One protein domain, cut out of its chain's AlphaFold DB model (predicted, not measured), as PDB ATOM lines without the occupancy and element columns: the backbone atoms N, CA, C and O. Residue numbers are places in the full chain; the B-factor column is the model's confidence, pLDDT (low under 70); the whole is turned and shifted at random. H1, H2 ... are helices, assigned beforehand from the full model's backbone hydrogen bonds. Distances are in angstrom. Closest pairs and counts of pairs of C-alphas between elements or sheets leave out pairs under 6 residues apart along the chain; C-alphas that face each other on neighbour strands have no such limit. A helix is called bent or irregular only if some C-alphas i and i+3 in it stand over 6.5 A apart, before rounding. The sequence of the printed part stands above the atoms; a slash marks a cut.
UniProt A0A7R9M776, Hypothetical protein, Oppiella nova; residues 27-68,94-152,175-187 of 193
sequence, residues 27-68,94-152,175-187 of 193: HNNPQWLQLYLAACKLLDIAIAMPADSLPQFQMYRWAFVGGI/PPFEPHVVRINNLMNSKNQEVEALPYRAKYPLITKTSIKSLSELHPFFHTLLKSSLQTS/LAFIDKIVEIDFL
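What this domain is: This is residues 27 to 68, 94 to 152 and 175 to 187 of the 193 residues of the protein "Hypothetical protein" of Oppiella nova (UniProt A0A7R9M776). Two long helices, H1 and H4, run the same way, nearly parallel, and meet only near their starts, at residues 33 to 37 and 134 to 137; H3 crosses H4 and packs on it. H2 meets H3 near residues 64 and 99, while H5 runs back alongside H1, near it. The long link of residues 109 to 133 loops past H4 and returns to its start. The printed part has 114 residues with five named helices, H1 to H5 in that order, and no named strand; the class is all helix. It is compact, with a radius of gyration of the C-alphas of 14.1 A and spans of 39 by 38 by 23 A.

How they stand to each other: H1, residues 30 to 48, and H4, residues 134 to 152, only just touch, with 3 pairs of C-alphas within 8 A; the closest are those of Leu 33 and Leu 134, 6.8 A. They run the same way at a shallow tilt of 15 degrees. H3, residues 99 to 108, touches H4 at a steep tilt of 57 degrees, opposite ways; the closest C-alphas are those of Asn 104 and Phe 141, 5.7 A. H2, residues 55 to 64, only just touches H3, with 3 pairs of C-alphas within 8 A; the closest are those of Phe 64 and His 99, 4.8 A. Their steep tilt of 36 degrees, the same way, is only just steep. With one of three tilts shallow, the packing is only just mostly crossed, the helices mostly at steep angles. H1 and H2 are close but not clearly touching, with C-alphas 46 and 57 closest at 6.8 A. H5, residues 175 to 186, is close to H1 but not clearly touching: the closest C-alphas, of Ile 45 and Ile 178, are 6.8 A apart, at a shallow tilt of 14 degrees, opposite ways. H5 is apart from H2, H3 and H4. Every O i to N i+4 pair is within hydrogen-bond range in H1, H3 and H5; in H4 11 of 15 are, and in H2 2 of 6, beside 6 of 7 O i to N i+3 pairs.

Where its parts are: H1 begins at C-alpha 30, (165.977, 181.181, 127.939), and is 26.7 A long. H4 is 28.7 A long and irregular, but only just: C-alphas 136 and 139 are 7.0 A apart. H2, 14.7 A, is irregular, with C-alphas 59 and 62 7.3 A apart. H3 measures 14.3 A. H5, 16.0 A, ends at C-alpha 186, (160.012, 176.524, 112.547).

The domain as a whole: The C-alphas of Pro 94 and Leu 187, the two farthest apart, are 41.6 A apart. Residues 69 to 93 are not printed, with 19.4 A between C-alphas 68 and 94; residues 153 to 174 are not printed, with 25.2 A between C-alphas 152 and 175. H1 to H2 is a short link and H3 to H4 a long one, of 25 residues. The mean pLDDT of the printed part is 84.3, with residues 27, 67 to 68, 94, 112 and 149 to 152 under 70.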
ATOM      1  N   HIS A  27     160.189 181.484 134.370       65.44
ATOM      2  CA  HIS A  27     159.685 182.542 133.480       65.44
ATOM      3  C   HIS A  27     160.771 183.374 132.764       65.44
ATOM      4  O   HIS A  27     160.478 184.015 131.758       65.44
ATOM      5  N   ASN A  28     162.010 183.373 133.269       70.56
ATOM      6  CA  ASN A  28     163.176 184.013 132.639       70.56
ATOM      7  C   ASN A  28     164.199 183.002 132.100       70.56
ATOM      8  O   ASN A  28     165.284 183.387 131.667       70.56
ATOM      9  N   ASN A  29     163.894 181.706 132.154       82.38
ATOM     10  CA  ASN A  29     164.758 180.696 131.572       82.38
ATOM     11  C   ASN A  29     164.737 180.852 130.035       82.38
ATOM     12  O   ASN A  29     163.657 180.958 129.449       82.38
ATOM     13  N   PRO A  30     165.904 180.880 129.365       82.62
ATOM     14  CA  PRO A  30     165.977 181.181 127.939       82.62
ATOM     15  C   PRO A  30     165.217 180.166 127.077       82.62
ATOM     16  O   PRO A  30     164.644 180.552 126.064       82.62
ATOM     17  N   GLN A  31     165.141 178.897 127.484       81.75
ATOM     18  CA  GLN A  31     164.363 177.885 126.770       81.75
ATOM     19  C   GLN A  31     162.851 178.140 126.889       81.75
ATOM     20  O   GLN A  31     162.135 178.049 125.894       81.75
ATOM     21  N   TRP A  32     162.362 178.531 128.070       84.62
ATOM     22  CA  TRP A  32     160.958 178.925 128.253       84.62
ATOM     23  C   TRP A  32     160.607 180.191 127.477       84.62
ATOM     24  O   TRP A  32     159.558 180.249 126.846       84.62
ATOM     25  N   LEU A  33     161.504 181.178 127.460       90.12
ATOM     26  CA  LEU A  33     161.344 182.390 126.657       90.12
ATOM     27  C   LEU A  33     161.225 182.076 125.160       90.12
ATOM     28  O   LEU A  33     160.366 182.648 124.488       90.12
ATOM     29  N   GLN A  34     162.019 181.131 124.653       89.06
ATOM     30  CA  GLN A  34     161.898 180.657 123.272       89.06
ATOM     31  C   GLN A  34     160.568 179.943 123.019       89.06
ATOM     32  O   GLN A  34     159.909 180.226 122.021       89.06
ATOM     33  N   LEU A  35     160.112 179.092 123.942       90.25
ATOM     34  CA  LEU A  35     158.807 178.436 123.830       90.25
ATOM     35  C   LEU A  35     157.651 179.449 123.821       90.25
ATOM     36  O   LEU A  35     156.745 179.345 122.996       90.25
ATOM     37  N   TYR A  36     157.682 180.448 124.706       91.94
ATOM     38  CA  TYR A  36     156.669 181.502 124.743       91.94
ATOM     39  C   TYR A  36     156.659 182.318 123.449       91.94
ATOM     40  O   TYR A  36     155.585 182.607 122.920       91.94
ATOM     41  N   LEU A  37     157.838 182.657 122.918       93.19
ATOM     42  CA  LEU A  37     157.965 183.343 121.636       93.19
ATOM     43  C   LEU A  37     157.403 182.494 120.488       93.19
ATOM     44  O   LEU A  37     156.589 182.998 119.719       93.19
ATOM     45  N   ALA A  38     157.777 181.216 120.403       91.94
ATOM     46  CA  ALA A  38     157.297 180.295 119.374       91.94
ATOM     47  C   ALA A  38     155.770 180.119 119.427       91.94
ATOM     48  O   ALA A  38     155.103 180.187 118.398       91.94
ATOM     49  N   ALA A  39     155.192 179.984 120.625       93.38
ATOM     50  CA  ALA A  39     153.743 179.914 120.803       93.38
ATOM     51  C   ALA A  39     153.037 181.206 120.354       93.38
ATOM     52  O   ALA A  39     151.984 181.148 119.718       93.38
ATOM     53  N   CYS A  40     153.618 182.375 120.642       94.50
ATOM     54  CA  CYS A  40     153.065 183.650 120.186       94.50
ATOM     55  C   CYS A  40     153.167 183.809 118.668       94.50
ATOM     56  O   CYS A  40     152.209 184.271 118.058       94.50
ATOM     57  N   LYS A  41     154.273 183.383 118.047       93.44
ATOM     58  CA  LYS A  41     154.435 183.370 116.586       93.44
ATOM     59  C   LYS A  41     153.441 182.440 115.906       93.44
ATOM     60  O   LYS A  41     152.817 182.829 114.926       93.44
ATOM     61  N   LEU A  42     153.240 181.247 116.462       92.31
ATOM     62  CA  LEU A  42     152.227 180.314 115.975       92.31
ATOM     63  C   LEU A  42     150.833 180.948 116.028       92.31
ATOM     64  O   LEU A  42     150.093 180.887 115.050       92.31
ATOM     65  N   LEU A  43     150.487 181.584 117.150       92.88
ATOM     66  CA  LEU A  43     149.218 182.291 117.303       92.88
ATOM     67  C   LEU A  43     149.077 183.435 116.287       92.88
ATOM     68  O   LEU A  43     148.025 183.581 115.672       92.88
ATOM     69  N   ASP A  44     150.122 184.234 116.107       92.38
ATOM     70  CA  ASP A  44     150.169 185.369 115.184       92.38
ATOM     71  C   ASP A  44     149.952 184.934 113.725       92.38
ATOM     72  O   ASP A  44     149.092 185.473 113.025       92.38
ATOM     73  N   ILE A  45     150.638 183.869 113.303       90.81
ATOM     74  CA  ILE A  45     150.448 183.235 111.994       90.81
ATOM     75  C   ILE A  45     149.025 182.688 111.864       90.81
ATOM     76  O   ILE A  45     148.352 182.958 110.871       90.81
ATOM     77  N   ALA A  46     148.525 181.970 112.872       90.00
ATOM     78  CA  ALA A  46     147.186 181.389 112.846       90.00
ATOM     79  C   ALA A  46     146.079 182.456 112.737       90.00
ATOM     80  O   ALA A  46     145.063 182.233 112.078       90.00
ATOM     81  N   ILE A  47     146.280 183.636 113.335       88.00
ATOM     82  CA  ILE A  47     145.373 184.786 113.205       88.00
ATOM     83  C   ILE A  47     145.474 185.432 111.815       88.00
ATOM     84  O   ILE A  47     144.460 185.909 111.303       88.00
ATOM     85  N   ALA A  48     146.672 185.486 111.228       87.56
ATOM     86  CA  ALA A  48     146.915 186.062 109.906       87.56
ATOM     87  C   ALA A  48     146.408 185.170 108.757       87.56
ATOM     88  O   ALA A  48     146.061 185.683 107.690       87.56
ATOM     89  N   MET A  49     146.346 183.857 108.987       84.19
ATOM     90  CA  MET A  49     145.910 182.863 108.011       84.19
ATOM     91  C   MET A  49     144.445 183.062 107.584       84.19
ATOM     92  O   MET A  49     143.576 183.337 108.422       84.19
ATOM     93  N   PRO A  50     144.131 182.875 106.289       79.81
ATOM     94  CA  PRO A  50     142.754 182.837 105.811       79.81
ATOM     95  C   PRO A  50     141.946 181.723 106.480       79.81
ATOM     96  O   PRO A  50     142.482 180.676 106.854       79.81
ATOM     97  N   ALA A  51     140.633 181.928 106.584       78.00
ATOM     98  CA  ALA A  51     139.751 180.955 107.216       78.00
ATOM     99  C   ALA A  51     139.736 179.600 106.499       78.00
ATOM    100  O   ALA A  51     139.706 178.560 107.154       78.00
ATOM    101  N   ASP A  52     139.844 179.631 105.174       80.75
ATOM    102  CA  ASP A  52     139.852 178.438 104.328       80.75
ATOM    103  C   ASP A  52     141.134 177.609 104.506       80.75
ATOM    104  O   ASP A  52     141.123 176.395 104.318       80.75
ATOM    105  N   SER A  53     142.236 178.250 104.914       79.62
ATOM    106  CA  SER A  53     143.536 177.604 105.124       79.62
ATOM    107  C   SER A  53     143.677 176.990 106.518       79.62
ATOM    108  O   SER A  53     144.416 176.023 106.687       79.62
ATOM    109  N   LEU A  54     142.987 177.535 107.529       83.25
ATOM    110  CA  LEU A  54     143.064 177.048 108.912       83.25
ATOM    111  C   LEU A  54     141.696 177.046 109.617       83.25
ATOM    112  O   LEU A  54     141.510 177.726 110.633       83.25
ATOM    113  N   PRO A  55     140.723 176.261 109.119       79.12
ATOM    114  CA  PRO A  55     139.331 176.333 109.566       79.12
ATOM    115  C   PRO A  55     139.160 175.965 111.045       79.12
ATOM    116  O   PRO A  55     138.366 176.575 111.760       79.12
ATOM    117  N   GLN A  56     139.954 175.008 111.535       84.31
ATOM    118  CA  GLN A  56     139.922 174.588 112.937       84.31
ATOM    119  C   GLN A  56     140.280 175.742 113.876       84.31
ATOM    120  O   GLN A  56     139.590 175.969 114.866       84.31
ATOM    121  N   PHE A  57     141.319 176.513 113.550       83.56
ATOM    122  CA  PHE A  57     141.706 177.653 114.374       83.56
ATOM    123  C   PHE A  57     140.650 178.761 114.344       83.56
ATOM    124  O   PHE A  57     140.376 179.364 115.381       83.56
ATOM    125  N   GLN A  58     139.991 178.991 113.203       81.38
ATOM    126  CA  GLN A  58     138.916 179.984 113.114       81.38
ATOM    127  C   GLN A  58     137.759 179.685 114.070       81.38
ATOM    128  O   GLN A  58     137.242 180.605 114.705       81.38
ATOM    129  N   MET A  59     137.408 178.408 114.253       80.50
ATOM    130  CA  MET A  59     136.376 177.994 115.207       80.50
ATOM    131  C   MET A  59     136.754 178.314 116.662       80.50
ATOM    132  O   MET A  59     135.876 178.619 117.465       80.50
ATOM    133  N   TYR A  60     138.045 178.296 117.007       85.06
ATOM    134  CA  TYR A  60     138.540 178.628 118.350       85.06
ATOM    135  C   TYR A  60     138.987 180.083 118.505       85.06
ATOM    136  O   TYR A  60     139.324 180.512 119.609       85.06
ATOM    137  N   ARG A  61     138.964 180.880 117.433       84.50
ATOM    138  CA  ARG A  61     139.497 182.248 117.420       84.50
ATOM    139  C   ARG A  61     138.861 183.149 118.484       84.50
ATOM    140  O   ARG A  61     139.550 183.993 119.065       84.50
ATOM    141  N   TRP A  62     137.575 182.936 118.782       83.38
ATOM    142  CA  TRP A  62     136.844 183.656 119.830       83.38
ATOM    143  C   TRP A  62     137.485 183.498 121.216       83.38
ATOM    144  O   TRP A  62     137.471 184.447 121.998       83.38
ATOM    145  N   ALA A  63     138.101 182.346 121.499       87.81
ATOM    146  CA  ALA A  63     138.748 182.080 122.776       87.81
ATOM    147  C   ALA A  63     140.049 182.882 122.942       87.81
ATOM    148  O   ALA A  63     140.431 183.224 124.060       87.81
ATOM    149  N   PHE A  64     140.728 183.219 121.840       88.50
ATOM    150  CA  PHE A  64     142.046 183.853 121.868       88.50
ATOM    151  C   PHE A  64     141.982 185.373 121.720       88.50
ATOM    152  O   PHE A  64     142.424 186.083 122.621       88.50
ATOM    153  N   VAL A  65     141.419 185.873 120.619       82.38
ATOM    154  CA  VAL A  65     141.450 187.304 120.233       82.38
ATOM    155  C   VAL A  65     140.074 187.977 120.229       82.38
ATOM    156  O   VAL A  65     139.961 189.165 119.922       82.38
ATOM    157  N   GLY A  66     139.028 187.232 120.593       70.94
ATOM    158  CA  GLY A  66     137.639 187.671 120.485       70.94
ATOM    159  C   GLY A  66     137.056 187.429 119.089       70.94
ATOM    160  O   GLY A  66     137.775 187.268 118.097       70.94
ATOM    161  N   GLY A  67     135.728 187.328 119.022       60.06
ATOM    162  CA  GLY A  67     135.004 187.055 117.782       60.06
ATOM    163  C   GLY A  67     134.953 188.262 116.843       60.06
ATOM    164  O   GLY A  67     134.856 189.404 117.286       60.06
ATOM    165  N   ILE A  68     134.974 187.998 115.534       54.28
ATOM    166  CA  ILE A  68     134.325 188.881 114.555       54.28
ATOM    167  C   ILE A  68     132.833 188.770 114.869       54.28
ATOM    168  O   ILE A  68     132.345 187.651 115.004       54.28
ATOM    169  N   PRO A  94     129.175 186.220 134.029       63.34
ATOM    170  CA  PRO A  94     130.122 187.152 133.442       63.34
ATOM    171  C   PRO A  94     130.465 186.691 132.016       63.34
ATOM    172  O   PRO A  94     130.638 185.487 131.791       63.34
ATOM    173  N   PRO A  95     130.558 187.613 131.043       73.31
ATOM    174  CA  PRO A  95     130.918 187.249 129.682       73.31
ATOM    175  C   PRO A  95     132.310 186.607 129.660       73.31
ATOM    176  O   PRO A  95     133.201 186.992 130.420       73.31
ATOM    177  N   PHE A  96     132.500 185.627 128.776       82.25
ATOM    178  CA  PHE A  96     133.798 184.982 128.589       82.25
ATOM    179  C   PHE A  96     134.862 186.010 128.165       82.25
ATOM    180  O   PHE A  96     134.645 186.802 127.250       82.25
ATOM    181  N   GLU A  97     136.034 185.973 128.808       83.12
ATOM    182  CA  GLU A  97     137.166 186.851 128.491       83.12
ATOM    183  C   GLU A  97     138.215 186.111 127.635       83.12
ATOM    184  O   GLU A  97     138.792 185.121 128.112       83.12
ATOM    185  N   PRO A  98     138.521 186.595 126.411       89.94
ATOM    186  CA  PRO A  98     139.544 185.997 125.557       89.94
ATOM    187  C   PRO A  98     140.944 186.004 126.182       89.94
ATOM    188  O   PRO A  98     141.312 186.908 126.938       89.94
ATOM    189  N   HIS A  99     141.761 185.010 125.833       92.00
ATOM    190  CA  HIS A  99     143.096 184.823 126.407       92.00
ATOM    191  C   HIS A  99     144.013 186.035 126.213       92.00
ATOM    192  O   HIS A  99     144.676 186.435 127.169       92.00
ATOM    193  N   VAL A 100     144.018 186.661 125.032       92.25
ATOM    194  CA  VAL A 100     144.845 187.851 124.762       92.25
ATOM    195  C   VAL A 100     144.461 189.015 125.675       92.25
ATOM    196  O   VAL A 100     145.344 189.705 126.178       92.25
ATOM    197  N   VAL A 101     143.167 189.191 125.968       89.38
ATOM    198  CA  VAL A 101     142.683 190.236 126.887       89.38
ATOM    199  C   VAL A 101     143.206 189.986 128.299       89.38
ATOM    200  O   VAL A 101     143.771 190.888 128.922       89.38
ATOM    201  N   ARG A 102     143.081 188.746 128.787       90.75
ATOM    202  CA  ARG A 102     143.576 188.356 130.113       90.75
ATOM    203  C   ARG A 102     145.084 188.573 130.237       90.75
ATOM    204  O   ARG A 102     145.532 189.150 131.224       90.75
ATOM    205  N   ILE A 103     145.859 188.144 129.239       91.81
ATOM    206  CA  ILE A 103     147.323 188.288 129.231       91.81
ATOM    207  C   ILE A 103     147.719 189.768 129.207       91.81
ATOM    208  O   ILE A 103     148.534 190.187 130.024       91.81
ATOM    209  N   ASN A 104     147.100 190.574 128.341       91.00
ATOM    210  CA  ASN A 104     147.361 192.010 128.258       91.00
ATOM    211  C   ASN A 104     147.080 192.725 129.589       91.00
ATOM    212  O   ASN A 104     147.899 193.503 130.068       91.00
ATOM    213  N   ASN A 105     145.959 192.408 130.245       90.44
ATOM    214  CA  ASN A 105     145.613 192.971 131.554       90.44
ATOM    215  C   ASN A 105     146.648 192.611 132.636       90.44
ATOM    216  O   ASN A 105     147.018 193.461 133.444       90.44
ATOM    217  N   LEU A 106     147.145 191.370 132.633       90.94
ATOM    218  CA  LEU A 106     148.197 190.918 133.550       90.94
ATOM    219  C   LEU A 106     149.559 191.571 133.273       90.94
ATOM    220  O   LEU A 106     150.366 191.699 134.192       90.94
ATOM    221  N   MET A 107     149.846 191.953 132.028       90.12
ATOM    222  CA  MET A 107     151.081 192.658 131.672       90.12
ATOM    223  C   MET A 107     151.003 194.150 132.015       90.12
ATOM    224  O   MET A 107     151.967 194.689 132.561       90.12
ATOM    225  N   ASN A 108     149.847 194.783 131.798       89.00
ATOM    226  CA  ASN A 108     149.568 196.169 132.189       89.00
ATOM    227  C   ASN A 108     149.629 196.398 133.703       89.00
ATOM    228  O   ASN A 108     149.995 197.481 134.145       89.00
ATOM    229  N   SER A 109     149.290 195.398 134.524       86.19
ATOM    230  CA  SER A 109     149.409 195.538 135.983       86.19
ATOM    231  C   SER A 109     150.860 195.556 136.474       86.19
ATOM    232  O   SER A 109     151.111 195.957 137.609       86.19
ATOM    233  N   LYS A 110     151.812 195.122 135.638       81.38
ATOM    234  CA  LYS A 110     153.235 194.997 135.986       81.38
ATOM    235  C   LYS A 110     154.127 196.037 135.312       81.38
ATOM    236  O   LYS A 110     155.197 196.319 135.837       81.38
ATOM    237  N   ASN A 111     153.722 196.579 134.164       73.56
ATOM    238  CA  ASN A 111     154.522 197.499 133.359       73.56
ATOM    239  C   ASN A 111     153.677 198.696 132.906       73.56
ATOM    240  O   ASN A 111     152.502 198.536 132.584       73.56
ATOM    241  N   GLN A 112     154.292 199.878 132.850       69.31
ATOM    242  CA  GLN A 112     153.655 201.080 132.315       69.31
ATOM    243  C   GLN A 112     153.458 201.000 130.792       69.31
ATOM    244  O   GLN A 112     154.121 200.224 130.108       69.31
ATOM    245  N   GLU A 113     152.496 201.803 130.332       71.19
ATOM    246  CA  GLU A 113     151.966 201.974 128.974       71.19
ATOM    247  C   GLU A 113     152.883 201.517 127.826       71.19
ATOM    248  O   GLU A 113     154.028 201.948 127.696       71.19
ATOM    249  N   VAL A 114     152.348 200.639 126.972       85.81
ATOM    250  CA  VAL A 114     153.068 200.060 125.835       85.81
ATOM    251  C   VAL A 114     152.509 200.568 124.510       85.81
ATOM    252  O   VAL A 114     151.295 200.609 124.289       85.81
ATOM    253  N   GLU A 115     153.423 200.925 123.613       86.12
ATOM    254  CA  GLU A 115     153.115 201.322 122.242       86.12
ATOM    255  C   GLU A 115     152.666 200.129 121.393       86.12
ATOM    256  O   GLU A 115     153.151 199.003 121.539       86.12
ATOM    257  N   ALA A 116     151.715 200.376 120.492       87.19
ATOM    258  CA  ALA A 116     151.240 199.347 119.575       87.19
ATOM    259  C   ALA A 116     152.247 199.126 118.436       87.19
ATOM    260  O   ALA A 116     152.893 200.059 117.959       87.19
ATOM    261  N   LEU A 117     152.352 197.886 117.971       88.75
ATOM    262  CA  LEU A 117     153.126 197.526 116.791       88.75
ATOM    263  C   LEU A 117     152.376 197.946 115.513       88.75
ATOM    264  O   LEU A 117     151.141 197.992 115.512       88.75
ATOM    265  N   PRO A 118     153.092 198.199 114.400       86.38
ATOM    266  CA  PRO A 118     152.468 198.406 113.099       86.38
ATOM    267  C   PRO A 118     151.625 197.187 112.700       86.38
ATOM    268  O   PRO A 118     152.159 196.118 112.412       86.38
ATOM    269  N   TYR A 119     150.301 197.344 112.689       85.50
ATOM    270  CA  TYR A 119     149.370 196.275 112.339       85.50
ATOM    271  C   TYR A 119     148.985 196.328 110.863       85.50
ATOM    272  O   TYR A 119     148.544 197.361 110.356       85.50
ATOM    273  N   ARG A 120     149.084 195.182 110.187       82.50
ATOM    274  CA  ARG A 120     148.572 194.977 108.832       82.50
ATOM    275  C   ARG A 120     147.786 193.672 108.795       82.50
ATOM    276  O   ARG A 120     148.321 192.613 109.099       82.50
ATOM    277  N   ALA A 121     146.514 193.746 108.410       79.75
ATOM    278  CA  ALA A 121     145.664 192.563 108.313       79.75
ATOM    279  C   ALA A 121     146.289 191.503 107.388       79.75
ATOM    280  O   ALA A 121     146.768 191.853 106.309       79.75
ATOM    281  N   LYS A 122     146.226 190.227 107.796       82.88
ATOM    282  CA  LYS A 122     146.812 189.053 107.111       82.88
ATOM    283  C   LYS A 122     148.346 188.962 107.115       82.88
ATOM    284  O   LYS A 122     148.894 188.099 106.441       82.88
ATOM    285  N   TYR A 123     149.041 189.814 107.866       86.75
ATOM    286  CA  TYR A 123     150.492 189.727 108.044       86.75
ATOM    287  C   TYR A 123     150.814 189.523 109.532       86.75
ATOM    288  O   TYR A 123     150.238 190.234 110.360       86.75
ATOM    289  N   PRO A 124     151.718 188.587 109.877       88.94
ATOM    290  CA  PRO A 124     152.232 188.446 111.236       88.94
ATOM    291  C   PRO A 124     152.863 189.745 111.771       88.94
ATOM    292  O   PRO A 124     153.520 190.488 111.039       88.94
ATOM    293  N   LEU A 125     152.657 190.010 113.058       91.00
ATOM    294  CA  LEU A 125     153.179 191.139 113.828       91.00
ATOM    295  C   LEU A 125     154.577 190.887 114.413       91.00
ATOM    296  O   LEU A 125     155.371 191.820 114.554       91.00
ATOM    297  N   ILE A 126     154.871 189.655 114.827       90.94
ATOM    298  CA  ILE A 126     156.098 189.297 115.537       90.94
ATOM    299  C   ILE A 126     157.207 189.009 114.528       90.94
ATOM    300  O   ILE A 126     157.188 188.008 113.825       90.94
ATOM    301  N   THR A 127     158.240 189.849 114.535       85.31
ATOM    302  CA  THR A 127     159.449 189.682 113.702       85.31
ATOM    303  C   THR A 127     160.700 189.314 114.506       85.31
ATOM    304  O   THR A 127     161.772 189.098 113.945       85.31
ATOM    305  N   LYS A 128     160.595 189.250 115.839       87.19
ATOM    306  CA  LYS A 128     161.719 188.945 116.738       87.19
ATOM    307  C   LYS A 128     162.107 187.468 116.653       87.19
ATOM    308  O   LYS A 128     161.235 186.613 116.680       87.19
ATOM    309  N   THR A 129     163.400 187.155 116.659       86.88
ATOM    310  CA  THR A 129     163.926 185.772 116.728       86.88
ATOM    311  C   THR A 129     164.250 185.313 118.153       86.88
ATOM    312  O   THR A 129     164.471 184.135 118.398       86.88
ATOM    313  N   SER A 130     164.290 186.238 119.112       89.94
ATOM    314  CA  SER A 130     164.547 185.957 120.525       89.94
ATOM    315  C   SER A 130     163.971 187.069 121.400       89.94
ATOM    316  O   SER A 130     163.807 188.204 120.940       89.94
ATOM    317  N   ILE A 131     163.680 186.748 122.660       92.12
ATOM    318  CA  ILE A 131     163.242 187.692 123.694       92.12
ATOM    319  C   ILE A 131     164.088 187.499 124.955       92.12
ATOM    320  O   ILE A 131     164.486 186.383 125.283       92.12
ATOM    321  N   LYS A 132     164.358 188.585 125.681       90.62
ATOM    322  CA  LYS A 132     165.099 188.568 126.955       90.62
ATOM    323  C   LYS A 132     164.175 188.488 128.167       90.62
ATOM    324  O   LYS A 132     164.626 188.190 129.267       90.62
ATOM    325  N   SER A 133     162.891 188.784 127.978       89.81
ATOM    326  CA  SER A 133     161.862 188.701 129.014       89.81
ATOM    327  C   SER A 133     160.470 188.562 128.397       89.81
ATOM    328  O   SER A 133     160.245 188.981 127.259       89.81
ATOM    329  N   LEU A 134     159.511 188.047 129.173       89.31
ATOM    330  CA  LEU A 134     158.097 187.984 128.777       89.31
ATOM    331  C   LEU A 134     157.490 189.361 128.469       89.31
ATOM    332  O   LEU A 134     156.578 189.454 127.649       89.31
ATOM    333  N   SER A 135     158.001 190.432 129.085       89.94
ATOM    334  CA  SER A 135     157.525 191.800 128.845       89.94
ATOM    335  C   SER A 135     157.722 192.246 127.391       89.94
ATOM    336  O   SER A 135     156.958 193.076 126.908       89.94
ATOM    337  N   GLU A 136     158.682 191.674 126.654       91.81
ATOM    338  CA  GLU A 136     158.883 191.989 125.230       91.81
ATOM    339  C   GLU A 136     157.739 191.510 124.323       91.81
ATOM    340  O   GLU A 136     157.630 191.978 123.192       91.81
ATOM    341  N   LEU A 137     156.875 190.609 124.807       93.81
ATOM    342  CA  LEU A 137     155.673 190.164 124.097       93.81
ATOM    343  C   LEU A 137     154.464 191.077 124.357       93.81
ATOM    344  O   LEU A 137     153.435 190.939 123.701       93.81
ATOM    345  N   HIS A 138     154.566 192.031 125.286       93.62
ATOM    346  CA  HIS A 138     153.455 192.918 125.627       93.62
ATOM    347  C   HIS A 138     152.932 193.748 124.438       93.62
ATOM    348  O   HIS A 138     151.716 193.748 124.227       93.62
ATOM    349  N   PRO A 139     153.787 194.369 123.591       93.38
ATOM    350  CA  PRO A 139     153.316 195.114 122.421       93.38
ATOM    351  C   PRO A 139     152.464 194.263 121.476       93.38
ATOM    352  O   PRO A 139     151.497 194.760 120.903       93.38
ATOM    353  N   PHE A 140     152.772 192.970 121.340       94.25
ATOM    354  CA  PHE A 140     152.005 192.043 120.512       94.25
ATOM    355  C   PHE A 140     150.573 191.858 121.036       94.25
ATOM    356  O   PHE A 140     149.616 192.105 120.299       94.25
ATOM    357  N   PHE A 141     150.407 191.509 122.317       93.31
ATOM    358  CA  PHE A 141     149.078 191.321 122.917       93.31
ATOM    359  C   PHE A 141     148.243 192.610 122.904       93.31
ATOM    360  O   PHE A 141     147.052 192.575 122.584       93.31
ATOM    361  N   HIS A 142     148.876 193.752 123.177       91.50
ATOM    362  CA  HIS A 142     148.225 195.063 123.128       91.50
ATOM    363  C   HIS A 142     147.746 195.426 121.720       91.50
ATOM    364  O   HIS A 142     146.626 195.910 121.532       91.50
ATOM    365  N   THR A 143     148.568 195.146 120.708       91.88
ATOM    366  CA  THR A 143     148.234 195.404 119.299       91.88
ATOM    367  C   THR A 143     147.069 194.541 118.828       91.88
ATOM    368  O   THR A 143     146.161 195.053 118.172       91.88
ATOM    369  N   LEU A 144     147.043 193.254 119.197       89.44
ATOM    370  CA  LEU A 144     145.934 192.348 118.879       89.44
ATOM    371  C   LEU A 144     144.607 192.800 119.503       89.44
ATOM    372  O   LEU A 144     143.556 192.698 118.871       89.44
ATOM    373  N   LEU A 145     144.643 193.337 120.725       87.19
ATOM    374  CA  LEU A 145     143.456 193.897 121.366       87.19
ATOM    375  C   LEU A 145     142.948 195.142 120.623       87.19
ATOM    376  O   LEU A 145     141.760 195.236 120.310       87.19
ATOM    377  N   LYS A 146     143.840 196.089 120.304       83.81
ATOM    378  CA  LYS A 146     143.477 197.324 119.591       83.81
ATOM    379  C   LYS A 146     142.919 197.054 118.191       83.81
ATOM    380  O   LYS A 146     141.917 197.667 117.820       83.81
ATOM    381  N   SER A 147     143.515 196.135 117.431       79.31
ATOM    382  CA  SER A 147     143.052 195.810 116.074       79.31
ATOM    383  C   SER A 147     141.666 195.152 116.071       79.31
ATOM    384  O   SER A 147     140.827 195.484 115.231       79.31
ATOM    385  N   SER A 148     141.373 194.305 117.064       72.06
ATOM    386  CA  SER A 148     140.042 193.715 117.274       72.06
ATOM    387  C   SER A 148     138.967 194.784 117.553       72.06
ATOM    388  O   SER A 148     137.863 194.748 117.000       72.06
ATOM    389  N   LEU A 149     139.309 195.811 118.343       63.31
ATOM    390  CA  LEU A 149     138.413 196.931 118.657       63.31
ATOM    391  C   LEU A 149     138.197 197.885 117.471       63.31
ATOM    392  O   LEU A 149     137.082 198.368 117.280       63.31
ATOM    393  N   GLN A 150     139.223 198.151 116.658       57.31
ATOM    394  CA  GLN A 150     139.108 199.041 115.495       57.31
ATOM    395  C   GLN A 150     138.144 198.491 114.438       57.31
ATOM    396  O   GLN A 150     137.284 199.231 113.967       57.31
ATOM    397  N   THR A 151     138.178 197.183 114.163       53.75
ATOM    398  CA  THR A 151     137.170 196.508 113.318       53.75
ATOM    399  C   THR A 151     135.731 196.726 113.821       53.75
ATOM    400  O   THR A 151     134.784 196.750 113.034       53.75
ATOM    401  N   SER A 152     135.542 196.941 115.128       46.62
ATOM    402  CA  SER A 152     134.219 197.161 115.724       46.62
ATOM    403  C   SER A 152     133.673 198.583 115.550       46.62
ATOM    404  O   SER A 152     132.459 198.747 115.660       46.62
ATOM    405  N   LEU A 175     150.127 185.049 101.697       86.81
ATOM    406  CA  LEU A 175     150.414 183.631 101.927       86.81
ATOM    407  C   LEU A 175     151.899 183.314 101.725       86.81
ATOM    408  O   LEU A 175     152.519 182.754 102.620       86.81
ATOM    409  N   ALA A 176     152.503 183.786 100.631       87.19
ATOM    410  CA  ALA A 176     153.936 183.610 100.386       87.19
ATOM    411  C   ALA A 176     154.806 184.231 101.495       87.19
ATOM    412  O   ALA A 176     155.880 183.727 101.824       87.19
ATOM    413  N   PHE A 177     154.345 185.334 102.091       86.75
ATOM    414  CA  PHE A 177     155.013 185.939 103.239       86.75
ATOM    415  C   PHE A 177     154.895 185.073 104.500       86.75
ATOM    416  O   PHE A 177     155.878 184.923 105.222       86.75
ATOM    417  N   ILE A 178     153.718 184.493 104.753       87.75
ATOM    418  CA  ILE A 178     153.494 183.567 105.869       87.75
ATOM    419  C   ILE A 178     154.369 182.320 105.717       87.75
ATOM    420  O   ILE A 178     155.063 181.976 106.669       87.75
ATOM    421  N   ASP A 179     154.406 181.703 104.535       87.56
ATOM    422  CA  ASP A 179     155.228 180.514 104.269       87.56
ATOM    423  C   ASP A 179     156.704 180.780 104.576       87.56
ATOM    424  O   ASP A 179     157.351 180.009 105.284       87.56
ATOM    425  N   LYS A 180     157.215 181.936 104.137       86.69
ATOM    426  CA  LYS A 180     158.590 182.352 104.423       86.69
ATOM    427  C   LYS A 180     158.855 182.529 105.922       86.69
ATOM    428  O   LYS A 180     159.935 182.185 106.393       86.69
ATOM    429  N   ILE A 181     157.909 183.094 106.673       85.62
ATOM    430  CA  ILE A 181     158.052 183.234 108.132       85.62
ATOM    431  C   ILE A 181     158.055 181.860 108.799       85.62
ATOM    432  O   ILE A 181     158.896 181.615 109.660       85.62
ATOM    433  N   VAL A 182     157.147 180.968 108.396       84.81
ATOM    434  CA  VAL A 182     157.072 179.604 108.933       84.81
ATOM    435  C   VAL A 182     158.389 178.865 108.704       84.81
ATOM    436  O   VAL A 182     158.906 178.251 109.633       84.81
ATOM    437  N   GLU A 183     158.957 178.970 107.504       86.19
ATOM    438  CA  GLU A 183     160.255 178.382 107.175       86.19
ATOM    439  C   GLU A 183     161.367 178.900 108.093       86.19
ATOM    440  O   GLU A 183     162.086 178.105 108.689       86.19
ATOM    441  N   ILE A 184     161.471 180.221 108.272       82.75
ATOM    442  CA  ILE A 184     162.517 180.840 109.103       82.75
ATOM    443  C   ILE A 184     162.379 180.465 110.584       82.75
ATOM    444  O   ILE A 184     163.384 180.310 111.277       82.75
ATOM    445  N   ASP A 185     161.146 180.380 111.083       80.69
ATOM    446  CA  ASP A 185     160.883 180.271 112.518       80.69
ATOM    447  C   ASP A 185     160.720 178.834 113.020       80.69
ATOM    448  O   ASP A 185     160.896 178.598 114.217       80.69
ATOM    449  N   PHE A 186     160.373 177.887 112.144       82.12
ATOM    450  CA  PHE A 186     160.012 176.524 112.547       82.12
ATOM    451  C   PHE A 186     160.728 175.413 111.780       82.12
ATOM    452  O   PHE A 186     160.667 174.268 112.232       82.12
ATOM    453  N   LEU A 187     161.380 175.695 110.649       81.81
ATOM    454  CA  LEU A 187     162.125 174.676 109.911       81.81
ATOM    455  C   LEU A 187     163.620 174.762 110.221       81.81
ATOM    456  O   LEU A 187     164.207 175.840 110.291       81.81
TER     457      LEU A 187